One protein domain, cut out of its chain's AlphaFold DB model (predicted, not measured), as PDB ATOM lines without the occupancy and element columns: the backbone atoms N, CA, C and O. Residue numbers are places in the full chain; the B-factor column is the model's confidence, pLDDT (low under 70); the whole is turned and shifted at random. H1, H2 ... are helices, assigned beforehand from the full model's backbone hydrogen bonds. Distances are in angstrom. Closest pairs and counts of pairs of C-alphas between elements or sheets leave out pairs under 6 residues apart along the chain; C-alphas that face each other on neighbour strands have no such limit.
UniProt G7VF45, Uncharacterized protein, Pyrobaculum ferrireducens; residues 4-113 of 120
ATOM      1  N   VAL A   4       9.056  41.459   5.958       83.38
ATOM      2  CA  VAL A   4       8.289  41.493   7.210       83.38
ATOM      3  C   VAL A   4       8.415  40.182   7.993       83.38
ATOM      4  O   VAL A   4       8.623  40.213   9.203       83.38
ATOM      5  N   GLU A   5       8.364  39.029   7.323       84.44
ATOM      6  CA  GLU A   5       8.518  37.719   7.971       84.44
ATOM      7  C   GLU A   5       9.926  37.545   8.553       84.44
ATOM      8  O   GLU A   5      10.086  37.078   9.681       84.44
ATOM      9  N   SER A   6      10.950  37.982   7.812       83.62
ATOM     10  CA  SER A   6      12.344  37.956   8.271       83.62
ATOM     11  C   SER A   6      12.553  38.814   9.523       83.62
ATOM     12  O   SER A   6      13.193  38.376  10.487       83.62
ATOM     13  N   LEU A   7      11.953  40.009   9.554       86.94
ATOM     14  CA  LEU A   7      11.986  40.894  10.718       86.94
ATOM     15  C   LEU A   7      11.254  40.290  11.919       86.94
ATOM     16  O   LEU A   7      11.776  40.358  13.030       86.94
ATOM     17  N   LEU A   8      10.094  39.664  11.711       88.94
ATOM     18  CA  LEU A   8       9.316  39.027  12.779       88.94
ATOM     19  C   LEU A   8      10.050  37.835  13.404       88.94
ATOM     20  O   LEU A   8      10.139  37.743  14.628       88.94
ATOM     21  N   ILE A   9      10.630  36.952  12.589       89.00
ATOM     22  CA  ILE A   9      11.405  35.806  13.090       89.00
ATOM     23  C   ILE A   9      12.656  36.291  13.828       89.00
ATOM     24  O   ILE A   9      13.029  35.741  14.863       89.00
ATOM     25  N   SER A  10      13.280  37.360  13.341       89.50
ATOM     26  CA  SER A  10      14.441  37.941  14.013       89.50
ATOM     27  C   SER A  10      14.068  38.630  15.323       89.50
ATOM     28  O   SER A  10      14.780  38.498  16.316       89.50
ATOM     29  N   ALA A  11      12.920  39.308  15.374       89.56
ATOM     30  CA  ALA A  11      12.372  39.861  16.608       89.56
ATOM     31  C   ALA A  11      12.102  38.755  17.634       89.56
ATOM     32  O   ALA A  11      12.466  38.914  18.798       89.56
ATOM     33  N   ALA A  12      11.564  37.608  17.206       91.12
ATOM     34  CA  ALA A  12      11.396  36.443  18.072       91.12
ATOM     35  C   ALA A  12      12.744  35.922  18.611       91.12
ATOM     36  O   ALA A  12      12.857  35.659  19.807       91.12
ATOM     37  N   GLY A  13      13.787  35.855  17.774       88.94
ATOM     38  CA  GLY A  13      15.152  35.520  18.206       88.94
ATOM     39  C   GLY A  13      15.711  36.488  19.253       88.94
ATOM     40  O   GLY A  13      16.283  36.064  20.259       88.94
ATOM     41  N   GLY A  14      15.474  37.788  19.067       88.88
ATOM     42  CA  GLY A  14      15.794  38.819  20.054       88.88
ATOM     43  C   GLY A  14      15.052  38.622  21.376       88.88
ATOM     44  O   GLY A  14      15.675  38.646  22.436       88.88
ATOM     45  N   VAL A  15      13.739  38.369  21.341       91.56
ATOM     46  CA  VAL A  15      12.938  38.115  22.555       91.56
ATOM     47  C   VAL A  15      13.464  36.896  23.313       91.56
ATOM     48  O   VAL A  15      13.634  36.968  24.528       91.56
ATOM     49  N   ILE A  16      13.788  35.805  22.615       91.50
ATOM     50  CA  ILE A  16      14.333  34.589  23.235       91.50
ATOM     51  C   ILE A  16      15.669  34.880  23.929       91.50
ATOM     52  O   ILE A  16      15.865  34.489  25.079       91.50
ATOM     53  N   ALA A  17      16.577  35.607  23.275       89.44
ATOM     54  CA  ALA A  17      17.861  35.970  23.871       89.44
ATOM     55  C   ALA A  17      17.704  36.916  25.076       89.44
ATOM     56  O   ALA A  17      18.417  36.783  26.072       89.44
ATOM     57  N   ALA A  18      16.734  37.833  25.029       90.12
ATOM     58  CA  ALA A  18      16.412  38.750  26.121       90.12
ATOM     59  C   ALA A  18      15.878  38.040  27.379       90.12
ATOM     60  O   ALA A  18      15.995  38.577  28.484       90.12
ATOM     61  N   LEU A  19      15.338  36.823  27.242       89.31
ATOM     62  CA  LEU A  19      14.895  36.024  28.384       89.31
ATOM     63  C   LEU A  19      16.062  35.525  29.242       89.31
ATOM     64  O   LEU A  19      15.877  35.367  30.443       89.31
ATOM     65  N   ALA A  20      17.261  35.321  28.692       86.25
ATOM     66  CA  ALA A  20      18.405  34.814  29.457       86.25
ATOM     67  C   ALA A  20      18.757  35.683  30.692       86.25
ATOM     68  O   ALA A  20      18.783  35.147  31.806       86.25
ATOM     69  N   PRO A  21      18.958  37.013  30.569       83.44
ATOM     70  CA  PRO A  21      19.182  37.874  31.734       83.44
ATOM     71  C   PRO A  21      17.958  37.994  32.662       83.44
ATOM     72  O   PRO A  21      18.131  38.173  33.869       83.44
ATOM     73  N   LEU A  22      16.729  37.857  32.145       83.88
ATOM     74  CA  LEU A  22      15.502  37.877  32.959       83.88
ATOM     75  C   LEU A  22      15.343  36.605  33.803       83.88
ATOM     76  O   LEU A  22      15.006  36.682  34.984       83.88
ATOM     77  N   ILE A  23      15.637  35.439  33.228       85.88
ATOM     78  CA  ILE A  23      15.657  34.156  33.938       85.88
ATOM     79  C   ILE A  23      16.742  34.181  35.014       85.88
ATOM     80  O   ILE A  23      16.493  33.762  36.140       85.88
ATOM     81  N   TYR A  24      17.919  34.730  34.706       82.62
ATOM     82  CA  TYR A  24      18.997  34.894  35.681       82.62
ATOM     83  C   TYR A  24      18.572  35.762  36.881       82.62
ATOM     84  O   TYR A  24      18.846  35.408  38.029       82.62
ATOM     85  N   LEU A  25      17.851  36.862  36.640       83.50
ATOM     86  CA  LEU A  25      17.266  37.695  37.700       83.50
ATOM     87  C   LEU A  25      16.314  36.905  38.600       83.50
ATOM     88  O   LEU A  25      16.438  36.971  39.824       83.50
ATOM     89  N   MET A  26      15.379  36.177  37.985       82.12
ATOM     90  CA  MET A  26      14.354  35.400  38.685       82.12
ATOM     91  C   MET A  26      14.974  34.262  39.498       82.12
ATOM     92  O   MET A  26      14.621  34.075  40.658       82.12
ATOM     93  N   TYR A  27      15.943  33.549  38.920       86.88
ATOM     94  CA  TYR A  27      16.606  32.414  39.559       86.88
ATOM     95  C   TYR A  27      17.421  32.825  40.792       86.88
ATOM     96  O   TYR A  27      17.406  32.133  41.806       86.88
ATOM     97  N   TYR A  28      18.113  33.966  40.728       85.75
ATOM     98  CA  TYR A  28      18.947  34.452  41.833       85.75
ATOM     99  C   TYR A  28      18.249  35.475  42.737       85.75
ATOM    100  O   TYR A  28      18.898  36.021  43.634       85.75
ATOM    101  N   THR A  29      16.958  35.767  42.527       81.69
ATOM    102  CA  THR A  29      16.188  36.782  43.281       81.69
ATOM    103  C   THR A  29      16.925  38.123  43.406       81.69
ATOM    104  O   THR A  29      16.910  38.786  44.444       81.69
ATOM    105  N   ARG A  30      17.657  38.508  42.354       75.12
ATOM    106  CA  ARG A  30      18.509  39.706  42.362       75.12
ATOM    107  C   ARG A  30      17.642  40.960  42.165       75.12
ATOM    108  O   ARG A  30      16.648  40.905  41.445       75.12
ATOM    109  N   PRO A  31      18.010  42.105  42.766       79.12
ATOM    110  CA  PRO A  31      17.293  43.353  42.544       79.12
ATOM    111  C   PRO A  31      17.425  43.800  41.084       79.12
ATOM    112  O   PRO A  31      18.484  43.663  40.465       79.12
ATOM    113  N   VAL A  32      16.346  44.365  40.547       81.69
ATOM    114  CA  VAL A  32      16.312  44.894  39.182       81.69
ATOM    115  C   VAL A  32      17.094  46.206  39.145       81.69
ATOM    116  O   VAL A  32      16.622  47.239  39.614       81.69
ATOM    117  N   THR A  33      18.312  46.165  38.608       83.62
ATOM    118  CA  THR A  33      19.175  47.344  38.447       83.62
ATOM    119  C   THR A  33      19.218  47.805  36.993       83.62
ATOM    120  O   THR A  33      18.889  47.053  36.071       83.62
ATOM    121  N   PHE A  34      19.664  49.045  36.772       82.00
ATOM    122  CA  PHE A  34      19.848  49.607  35.431       82.00
ATOM    123  C   PHE A  34      20.691  48.691  34.532       82.00
ATOM    124  O   PHE A  34      20.288  48.406  33.411       82.00
ATOM    125  N   THR A  35      21.794  48.148  35.061       83.25
ATOM    126  CA  THR A  35      22.691  47.220  34.355       83.25
ATOM    127  C   THR A  35      21.964  45.993  33.817       83.25
ATOM    128  O   THR A  35      22.292  45.516  32.732       83.25
ATOM    129  N   VAL A  36      20.965  45.480  34.541       81.31
ATOM    130  CA  VAL A  36      20.215  44.316  34.069       81.31
ATOM    131  C   VAL A  36      19.296  44.684  32.914       81.31
ATOM    132  O   VAL A  36      19.278  43.966  31.919       81.31
ATOM    133  N   TRP A  37      18.608  45.824  32.976       83.06
ATOM    134  CA  TRP A  37      17.825  46.316  31.839       83.06
ATOM    135  C   TRP A  37      18.691  46.575  30.607       83.06
ATOM    136  O   TRP A  37      18.297  46.224  29.495       83.06
ATOM    137  N   THR A  38      19.900  47.113  30.798       87.25
ATOM    138  CA  THR A  38      20.874  47.235  29.707       87.25
ATOM    139  C   THR A  38      21.247  45.859  29.157       87.25
ATOM    140  O   THR A  38      21.272  45.674  27.945       87.25
ATOM    141  N   GLY A  39      21.464  44.868  30.025       85.81
ATOM    142  CA  GLY A  39      21.743  43.486  29.632       85.81
ATOM    143  C   GLY A  39      20.607  42.835  28.837       85.81
ATOM    144  O   GLY A  39      20.878  42.156  27.849       85.81
ATOM    145  N   VAL A  40      19.346  43.078  29.208       89.44
ATOM    146  CA  VAL A  40      18.153  42.611  28.476       89.44
ATOM    147  C   VAL A  40      18.107  43.223  27.077       89.44
ATOM    148  O   VAL A  40      17.961  42.493  26.099       89.44
ATOM    149  N   LEU A  41      18.300  44.542  26.962       91.06
ATOM    150  CA  LEU A  41      18.325  45.241  25.673       91.06
ATOM    151  C   LEU A  41      19.477  44.773  24.780       91.06
ATOM    152  O   LEU A  41      19.273  44.506  23.599       91.06
ATOM    153  N   VAL A  42      20.681  44.628  25.334       91.00
ATOM    154  CA  VAL A  42      21.848  44.139  24.585       91.00
ATOM    155  C   VAL A  42      21.631  42.698  24.130       91.00
ATOM    156  O   VAL A  42      21.919  42.378  22.979       91.00
ATOM    157  N   SER A  43      21.068  41.845  24.989       90.06
ATOM    158  CA  SER A  43      20.752  40.458  24.633       90.06
ATOM    159  C   SER A  43      19.677  40.388  23.548       90.06
ATOM    160  O   SER A  43      19.809  39.589  22.625       90.06
ATOM    161  N   PHE A  44      18.670  41.268  23.594       93.62
ATOM    162  CA  PHE A  44      17.676  41.403  22.528       93.62
ATOM    163  C   PHE A  44      18.321  41.772  21.191       93.62
ATOM    164  O   PHE A  44      18.092  41.095  20.190       93.62
ATOM    165  N   ILE A  45      19.152  42.819  21.173       90.88
ATOM    166  CA  ILE A  45      19.834  43.286  19.959       90.88
ATOM    167  C   ILE A  45      20.744  42.186  19.408       90.88
ATOM    168  O   ILE A  45      20.713  41.911  18.210       90.88
ATOM    169  N   ALA A  46      21.516  41.524  20.271       89.19
ATOM    170  CA  ALA A  46      22.389  40.427  19.872       89.19
ATOM    171  C   ALA A  46      21.586  39.268  19.269       89.19
ATOM    172  O   ALA A  46      21.890  38.835  18.160       89.19
ATOM    173  N   GLY A  47      20.534  38.811  19.956       89.88
ATOM    174  CA  GLY A  47      19.651  37.754  19.465       89.88
ATOM    175  C   GLY A  47      19.048  38.106  18.110       89.88
ATOM    176  O   GLY A  47      19.187  37.327  17.173       89.88
ATOM    177  N   PHE A  48      18.492  39.312  17.979       92.12
ATOM    178  CA  PHE A  48      17.915  39.829  16.741       92.12
ATOM    179  C   PHE A  48      18.913  39.790  15.579       92.12
ATOM    180  O   PHE A  48      18.624  39.202  14.534       92.12
ATOM    181  N   VAL A  49      20.105  40.359  15.785       88.94
ATOM    182  CA  VAL A  49      21.172  40.412  14.777       88.94
ATOM    183  C   VAL A  49      21.649  39.012  14.401       88.94
ATOM    184  O   VAL A  49      21.820  38.743  13.216       88.94
ATOM    185  N   PHE A  50      21.818  38.100  15.362       88.62
ATOM    186  CA  PHE A  50      22.227  36.727  15.063       88.62
ATOM    187  C   PHE A  50      21.174  35.974  14.252       88.62
ATOM    188  O   PHE A  50      21.529  35.332  13.266       88.62
ATOM    189  N   THR A  51      19.888  36.078  14.594       89.38
ATOM    190  CA  THR A  51      18.827  35.461  13.777       89.38
ATOM    191  C   THR A  51      18.740  36.058  12.379       89.38
ATOM    192  O   THR A  51      18.591  35.297  11.423       89.38
ATOM    193  N   LEU A  52      18.902  37.378  12.226       87.75
ATOM    194  CA  LEU A  52      19.001  38.003  10.903       87.75
ATOM    195  C   LEU A  52      20.204  37.470  10.125       87.75
ATOM    196  O   LEU A  52      20.080  37.146   8.946       87.75
ATOM    197  N   LEU A  53      21.360  37.359  10.777       84.19
ATOM    198  CA  LEU A  53      22.591  36.884  10.155       84.19
ATOM    199  C   LEU A  53      22.472  35.425   9.706       84.19
ATOM    200  O   LEU A  53      22.960  35.086   8.634       84.19
ATOM    201  N   ILE A  54      21.798  34.579  10.488       85.94
ATOM    202  CA  ILE A  54      21.507  33.184  10.129       85.94
ATOM    203  C   ILE A  54      20.589  33.125   8.904       85.94
ATOM    204  O   ILE A  54      20.849  32.361   7.977       85.94
ATOM    205  N   GLN A  55      19.539  33.947   8.859       82.62
ATOM    206  CA  GLN A  55      18.622  33.996   7.711       82.62
ATOM    207  C   GLN A  55      19.306  34.522   6.445       82.62
ATOM    208  O   GLN A  55      19.034  34.051   5.345       82.62
ATOM    209  N   GLN A  56      20.211  35.485   6.602       81.50
ATOM    210  CA  GLN A  56      20.976  36.103   5.520       81.50
ATOM    211  C   GLN A  56      22.341  35.431   5.315       81.50
ATOM    212  O   GLN A  56      23.214  35.990   4.646       81.50
ATOM    213  N   TRP A  57      22.542  34.238   5.887       76.25
ATOM    214  CA  TRP A  57      23.852  33.599   5.952       76.25
ATOM    215  C   TRP A  57      24.436  33.350   4.569       76.25
ATOM    216  O   TRP A  57      25.625  33.551   4.382       76.25
ATOM    217  N   SER A  58      23.618  32.991   3.578       72.00
ATOM    218  CA  SER A  58      24.068  32.795   2.194       72.00
ATOM    219  C   SER A  58      24.686  34.064   1.596       72.00
ATOM    220  O   SER A  58      25.780  34.020   1.034       72.00
ATOM    221  N   HIS A  59      24.028  35.212   1.766       72.62
ATOM    222  CA  HIS A  59      24.504  36.502   1.268       72.62
ATOM    223  C   HIS A  59      25.705  37.021   2.059       72.62
ATOM    224  O   HIS A  59      26.637  37.577   1.473       72.62
ATOM    225  N   PHE A  60      25.699  36.836   3.381       73.38
ATOM    226  CA  PHE A  60      26.833  37.183   4.228       73.38
ATOM    227  C   PHE A  60      28.051  36.327   3.889       73.38
ATOM    228  O   PHE A  60      29.124  36.875   3.661       73.38
ATOM    229  N   TYR A  61      27.873  35.009   3.798       72.62
ATOM    230  CA  TYR A  61      28.910  34.047   3.452       72.62
ATOM    231  C   TYR A  61      29.542  34.399   2.110       72.62
ATOM    232  O   TYR A  61      30.749  34.593   2.077       72.62
ATOM    233  N   ALA A  62      28.744  34.603   1.054       69.88
ATOM    234  CA  ALA A  62      29.254  34.954  -0.273       69.88
ATOM    235  C   ALA A  62      30.069  36.262  -0.275       69.88
ATOM    236  O   ALA A  62      31.164  36.334  -0.836       69.88
ATOM    237  N   ARG A  63      29.572  37.309   0.398       75.38
ATOM    238  CA  ARG A  63      30.289  38.592   0.495       75.38
ATOM    239  C   ARG A  63      31.539  38.488   1.364       75.38
ATOM    240  O   ARG A  63      32.561  39.081   1.032       75.38
ATOM    241  N   PHE A  64      31.473  37.745   2.463       79.06
ATOM    242  CA  PHE A  64      32.597  37.534   3.366       79.06
ATOM    243  C   PHE A  64      33.703  36.725   2.691       79.06
ATOM    244  O   PHE A  64      34.858  37.134   2.751       79.06
ATOM    245  N   THR A  65      33.372  35.629   2.001       77.44
ATOM    246  CA  THR A  65      34.351  34.827   1.253       77.44
ATOM    247  C   THR A  65      35.004  35.640   0.149       77.44
ATOM    248  O   THR A  65      36.223  35.566  -0.004       77.44
ATOM    249  N   TYR A  66      34.236  36.472  -0.558       75.56
ATOM    250  CA  TYR A  66      34.775  37.385  -1.560       75.56
ATOM    251  C   TYR A  66      35.744  38.411  -0.951       75.56
ATOM    252  O   TYR A  66      36.885  38.530  -1.398       75.56
ATOM    253  N   LEU A  67      35.329  39.125   0.102       81.56
ATOM    254  CA  LEU A  67      36.171  40.127   0.766       81.56
ATOM    255  C   LEU A  67      37.423  39.506   1.394       81.56
ATOM    256  O   LEU A  67      38.502  40.090   1.322       81.56
ATOM    257  N   LEU A  68      37.296  38.312   1.970       83.06
ATOM    258  CA  LEU A  68      38.412  37.557   2.526       83.06
ATOM    259  C   LEU A  68      39.398  37.141   1.431       83.06
ATOM    260  O   LEU A  68      40.602  37.324   1.596       83.06
ATOM    261  N   ALA A  69      38.910  36.627   0.302       80.50
ATOM    262  CA  ALA A  69      39.755  36.265  -0.829       80.50
ATOM    263  C   ALA A  69      40.477  37.486  -1.413       80.50
ATOM    264  O   ALA A  69      41.682  37.423  -1.653       80.50
ATOM    265  N   LEU A  70      39.779  38.616  -1.557       83.69
ATOM    266  CA  LEU A  70      40.373  39.880  -1.990       83.69
ATOM    267  C   LEU A  70      41.472  40.342  -1.021       83.69
ATOM    268  O   LEU A  70      42.571  40.692  -1.452       83.69
ATOM    269  N   ALA A  71      41.205  40.300   0.287       84.06
ATOM    270  CA  ALA A  71      42.175  40.663   1.314       84.06
ATOM    271  C   ALA A  71      43.406  39.747   1.278       84.06
ATOM    272  O   ALA A  71      44.533  40.235   1.361       84.06
ATOM    273  N   LEU A  72      43.222  38.438   1.097       86.12
ATOM    274  CA  LEU A  72      44.316  37.474   0.974       86.12
ATOM    275  C   LEU A  72      45.139  37.691  -0.299       86.12
ATOM    276  O   LEU A  72      46.365  37.605  -0.250       86.12
ATOM    277  N   LEU A  73      44.499  38.037  -1.414       86.50
ATOM    278  CA  LEU A  73      45.176  38.330  -2.677       86.50
ATOM    279  C   LEU A  73      46.014  39.612  -2.568       86.50
ATOM    280  O   LEU A  73      47.198  39.608  -2.909       86.50
ATOM    281  N   LEU A  74      45.449  40.680  -1.992       86.50
ATOM    282  CA  LEU A  74      46.187  41.912  -1.685       86.50
ATOM    283  C   LEU A  74      47.362  41.647  -0.741       86.50
ATOM    284  O   LEU A  74      48.469  42.131  -0.969       86.50
ATOM    285  N   THR A  75      47.135  40.833   0.288       85.50
ATOM    286  CA  THR A  75      48.158  40.441   1.262       85.50
ATOM    287  C   THR A  75      49.277  39.643   0.589       85.50
ATOM    288  O   THR A  75      50.454  39.921   0.813       85.50
ATOM    289  N   SER A  76      48.936  38.711  -0.304       84.50
ATOM    290  CA  SER A  76      49.900  37.960  -1.112       84.50
ATOM    291  C   SER A  76      50.749  38.885  -1.982       84.50
ATOM    292  O   SER A  76      51.973  38.752  -1.998       84.50
ATOM    293  N   LEU A  77      50.135  39.843  -2.681       86.12
ATOM    294  CA  LEU A  77      50.861  40.823  -3.495       86.12
ATOM    295  C   LEU A  77      51.797  41.681  -2.635       86.12
ATOM    296  O   LEU A  77      52.973  41.831  -2.975       86.12
ATOM    297  N   ALA A  78      51.312  42.174  -1.494       86.38
ATOM    298  CA  ALA A  78      52.097  42.978  -0.564       86.38
ATOM    299  C   ALA A  78      53.307  42.205  -0.016       86.38
ATOM    300  O   ALA A  78      54.429  42.709  -0.067       86.38
ATOM    301  N   TYR A  79      53.116  40.966   0.450       83.94
ATOM    302  CA  TYR A  79      54.211  40.135   0.960       83.94
ATOM    303  C   TYR A  79      55.182  39.686  -0.129       83.94
ATOM    304  O   TYR A  79      56.380  39.603   0.135       83.94
ATOM    305  N   THR A  80      54.704  39.447  -1.349       84.25
ATOM    306  CA  THR A  80      55.559  39.125  -2.500       84.25
ATOM    307  C   THR A  80      56.456  40.313  -2.839       84.25
ATOM    308  O   THR A  80      57.678  40.170  -2.895       84.25
ATOM    309  N   TYR A  81      55.875  41.507  -2.974       84.38
ATOM    310  CA  TYR A  81      56.620  42.738  -3.239       84.38
ATOM    311  C   TYR A  81      57.613  43.058  -2.112       84.38
ATOM    312  O   TYR A  81      58.787  43.348  -2.351       84.38
ATOM    313  N   TRP A  82      57.176  42.926  -0.860       80.75
ATOM    314  CA  TRP A  82      58.033  43.124   0.306       80.75
ATOM    315  C   TRP A  82      59.163  42.088   0.389       80.75
ATOM    316  O   TRP A  82      60.299  42.426   0.730       80.75
ATOM    317  N   GLY A  83      58.873  40.831   0.048       82.56
ATOM    318  CA  GLY A  83      59.840  39.740  -0.045       82.56
ATOM    319  C   GLY A  83      60.930  40.021  -1.076       82.56
ATOM    320  O   GLY A  83      62.105  39.790  -0.781       82.56
ATOM    321  N   MET A  84      60.571  40.599  -2.227       82.75
ATOM    322  CA  MET A  84      61.532  41.080  -3.230       82.75
ATOM    323  C   MET A  84      62.377  42.236  -2.681       82.75
ATOM    324  O   MET A  84      63.605  42.184  -2.753       82.75
ATOM    325  N   TYR A  85      61.741  43.239  -2.066       85.88
ATOM    326  CA  TYR A  85      62.421  44.426  -1.537       85.88
ATOM    327  C   TYR A  85      63.414  44.098  -0.408       85.88
ATOM    328  O   TYR A  85      64.532  44.611  -0.385       85.88
ATOM    329  N   LYS A  86      63.037  43.220   0.530       84.81
ATOM    330  CA  LYS A  86      63.880  42.826   1.676       84.81
ATOM    331  C   LYS A  86      64.704  41.556   1.445       84.81
ATOM    332  O   LYS A  86      65.443  41.174   2.351       84.81
ATOM    333  N   ARG A  87      64.584  40.897   0.282       80.62
ATOM    334  CA  ARG A  87      65.219  39.601  -0.049       80.62
ATOM    335  C   ARG A  87      65.025  38.526   1.033       80.62
ATOM    336  O   ARG A  87      65.928  37.742   1.312       80.62
ATOM    337  N   ARG A  88      63.849  38.484   1.668       78.50
ATOM    338  CA  ARG A  88      63.528  37.499   2.716       78.50
ATOM    339  C   ARG A  88      62.587  36.435   2.176       78.50
ATOM    340  O   ARG A  88      61.424  36.717   1.907       78.50
ATOM    341  N   TRP A  89      63.092  35.207   2.084       75.00
ATOM    342  CA  TRP A  89      62.343  34.074   1.538       75.00
ATOM    343  C   TRP A  89      61.088  33.711   2.343       75.00
ATOM    344  O   TRP A  89      60.092  33.275   1.776       75.00
ATOM    345  N   THR A  90      61.092  33.966   3.653       76.88
ATOM    346  CA  THR A  90      59.962  33.659   4.541       76.88
ATOM    347  C   THR A  90      58.686  34.430   4.203       76.88
ATOM    348  O   THR A  90      57.600  33.974   4.535       76.88
ATOM    349  N   MET A  91      58.783  35.574   3.522       72.38
ATOM    350  CA  MET A  91      57.602  36.350   3.124       72.38
ATOM    351  C   MET A  91      56.823  35.677   1.987       72.38
ATOM    352  O   MET A  91      55.603  35.812   1.917       72.38
ATOM    353  N   TYR A  92      57.492  34.869   1.156       74.00
ATOM    354  CA  TYR A  92      56.819  34.083   0.121       74.00
ATOM    355  C   TYR A  92      55.982  32.933   0.703       74.00
ATOM    356  O   TYR A  92      55.038  32.503   0.049       74.00
ATOM    357  N   LEU A  93      56.249  32.475   1.938       78.94
ATOM    358  CA  LEU A  93      55.398  31.484   2.619       78.94
ATOM    359  C   LEU A  93      54.000  32.045   2.908       78.94
ATOM    360  O   LEU A  93      53.011  31.347   2.707       78.94
ATOM    361  N   PHE A  94      53.904  33.312   3.325       73.44
ATOM    362  CA  PHE A  94      52.616  33.970   3.568       73.44
ATOM    363  C   PHE A  94      51.842  34.215   2.269       73.44
ATOM    364  O   PHE A  94      50.629  34.018   2.231       73.44
ATOM    365  N   ALA A  95      52.546  34.570   1.189       76.31
ATOM    366  CA  ALA A  95      51.946  34.656  -0.138       76.31
ATOM    367  C   ALA A  95      51.428  33.284  -0.613       76.31
ATOM    368  O   ALA A  95      50.280  33.169  -1.035       76.31
ATOM    369  N   ALA A  96      52.225  32.221  -0.470       79.44
ATOM    370  CA  ALA A  96      51.819  30.865  -0.835       79.44
ATOM    371  C   ALA A  96      50.616  30.371  -0.015       79.44
ATOM    372  O   ALA A  96      49.693  29.791  -0.581       79.44
ATOM    373  N   ALA A  97      50.578  30.642   1.293       80.19
ATOM    374  CA  ALA A  97      49.452  30.277   2.155       80.19
ATOM    375  C   ALA A  97      48.135  30.942   1.714       80.19
ATOM    376  O   ALA A  97      47.094  30.284   1.683       80.19
ATOM    377  N   ALA A  98      48.182  32.217   1.312       80.19
ATOM    378  CA  ALA A  98      47.027  32.924   0.764       80.19
ATOM    379  C   ALA A  98      46.514  32.269  -0.533       80.19
ATOM    380  O   ALA A  98      45.311  32.056  -0.681       80.19
ATOM    381  N   TRP A  99      47.414  31.877  -1.440       83.56
ATOM    382  CA  TRP A  99      47.047  31.157  -2.664       83.56
ATOM    383  C   TRP A  99      46.480  29.762  -2.395       83.56
ATOM    384  O   TRP A  99      45.481  29.392  -3.007       83.56
ATOM    385  N   ILE A 100      47.063  29.004  -1.461       84.56
ATOM    386  CA  ILE A 100      46.554  27.682  -1.061       84.56
ATOM    387  C   ILE A 100      45.109  27.795  -0.565       84.56
ATOM    388  O   ILE A 100      44.263  26.993  -0.962       84.56
ATOM    389  N   TYR A 101      44.809  28.808   0.253       81.25
ATOM    390  CA  TYR A 101      43.452  29.060   0.731       81.25
ATOM    391  C   TYR A 101      42.477  29.360  -0.419       81.25
ATOM    392  O   TYR A 101      41.403  28.764  -0.477       81.25
ATOM    393  N   ILE A 102      42.857  30.230  -1.361       82.06
ATOM    394  CA  ILE A 102      42.028  30.586  -2.528       82.06
ATOM    395  C   ILE A 102      41.759  29.356  -3.412       82.06
ATOM    396  O   ILE A 102      40.621  29.134  -3.826       82.06
ATOM    397  N   ILE A 103      42.779  28.529  -3.662       83.50
ATOM    398  CA  ILE A 103      42.652  27.300  -4.460       83.50
ATOM    399  C   ILE A 103      41.726  26.299  -3.766       83.50
ATOM    400  O   ILE A 103      40.826  25.758  -4.405       83.50
ATOM    401  N   LEU A 104      41.909  26.064  -2.464       83.19
ATOM    402  CA  LEU A 104      41.035  25.172  -1.696       83.19
ATOM    403  C   LEU A 104      39.584  25.648  -1.728       83.19
ATOM    404  O   LEU A 104      38.690  24.835  -1.942       83.19
ATOM    405  N   LEU A 105      39.352  26.952  -1.572       81.12
ATOM    406  CA  LEU A 105      38.013  27.532  -1.629       81.12
ATOM    407  C   LEU A 105      37.340  27.264  -2.987       81.12
ATOM    408  O   LEU A 105      36.189  26.838  -3.015       81.12
ATOM    409  N   ALA A 106      38.075  27.438  -4.090       78.50
ATOM    410  CA  ALA A 106      37.594  27.176  -5.449       78.50
ATOM    411  C   ALA A 106      37.347  25.680  -5.737       78.50
ATOM    412  O   ALA A 106      36.440  25.318  -6.486       78.50
ATOM    413  N   VAL A 107      38.155  24.788  -5.156       82.12
ATOM    414  CA  VAL A 107      37.964  23.333  -5.292       82.12
ATOM    415  C   VAL A 107      36.742  22.877  -4.500       82.12
ATOM    416  O   VAL A 107      35.927  22.113  -5.017       82.12
ATOM    417  N   VAL A 108      36.594  23.353  -3.263       80.38
ATOM    418  CA  VAL A 108      35.476  22.993  -2.383       80.38
ATOM    419  C   VAL A 108      34.155  23.525  -2.932       80.38
ATOM    420  O   VAL A 108      33.184  22.773  -2.968       80.38
ATOM    421  N   SER A 109      34.103  24.766  -3.419       72.62
ATOM    422  CA  SER A 109      32.889  25.310  -4.043       72.62
ATOM    423  C   SER A 109      32.443  24.465  -5.238       72.62
ATOM    424  O   SER A 109      31.293  24.026  -5.287       72.62
ATOM    425  N   ARG A 110      33.382  24.131  -6.134       71.81
ATOM    426  CA  ARG A 110      33.130  23.283  -7.301       71.81
ATOM    427  C   ARG A 110      32.665  21.882  -6.906       71.81
ATOM    428  O   ARG A 110      31.760  21.347  -7.540       71.81
ATOM    429  N   ALA A 111      33.263  21.289  -5.872       76.19
ATOM    430  CA  ALA A 111      32.876  19.971  -5.368       76.19
ATOM    431  C   ALA A 111      31.466  19.965  -4.756       76.19
ATOM    432  O   ALA A 111      30.755  18.970  -4.861       76.19
ATOM    433  N   LEU A 112      31.049  21.079  -4.152       75.19
ATOM    434  CA  LEU A 112      29.723  21.247  -3.558       75.19
ATOM    435  C   LEU A 112      28.645  21.657  -4.578       75.19
ATOM    436  O   LEU A 112      27.494  21.840  -4.192       75.19
ATOM    437  N   GLY A 113      28.995  21.821  -5.861       67.31
ATOM    438  CA  GLY A 113      28.069  22.302  -6.897       67.31
ATOM    439  C   GLY A 113      27.598  23.742  -6.672       67.31
ATOM    440  O   GLY A 113      26.670  24.205  -7.332       67.31
TER     441      GLY A 113
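This is residues 4 to 113 of the 120 residues of an uncharacterized protein of Pyrobaculum ferrireducens (UniProt G7VF45). Two helical hairpins, H3 with H4 and H1 with H2, form the arms of an open V, its corner where H2 gives way to H3. The printed part has 110 residues, with four named helices in the order H1 H2 H3 H4 and no named strand: all helix. It is extended, with a radius of gyration of the C-alphas of 22.6 A and spans of 65 by 36 by 21 A.

Find C-alpha 57 at (23.852, 33.599, 5.952); from there H3 runs 41.3 A to residue 86. H4, residues 90 to 111, 31.9 A, ends at (32.876, 19.971, -5.368). Look earlier for H2, residues 34 to 55, 31.8 A, and H1, residues 4 to 27, 34.6 A, with a kink of 27 degrees near residue 21.

H3, with residues 69 to 83 alone, touches H4 at a shallow tilt of 27 degrees, opposite ways; the closest C-alphas, of Ser 76 and Ala 95, are 4.0 A apart. H2 and H3 are close but not clearly touching, about perpendicular at 89 degrees; their closest C-alphas, of Leu 53 and Phe 60, are 7.3 A apart. H1 touches H2, opposite ways at 36 degrees, only just steep; their closest C-alphas, of Gly 14 and Phe 44, are 4.0 A apart. Every O i to N i+4 pair is within hydrogen-bond range in H2 and H3, 17 of 20 in H1 and 17 of 18 in H4.

The farthest C-alphas, of Thr 29 and Arg 87, are 65.5 A apart. The printed part has no cut and no long link; residues 62 and 113 are under pLDDT 70.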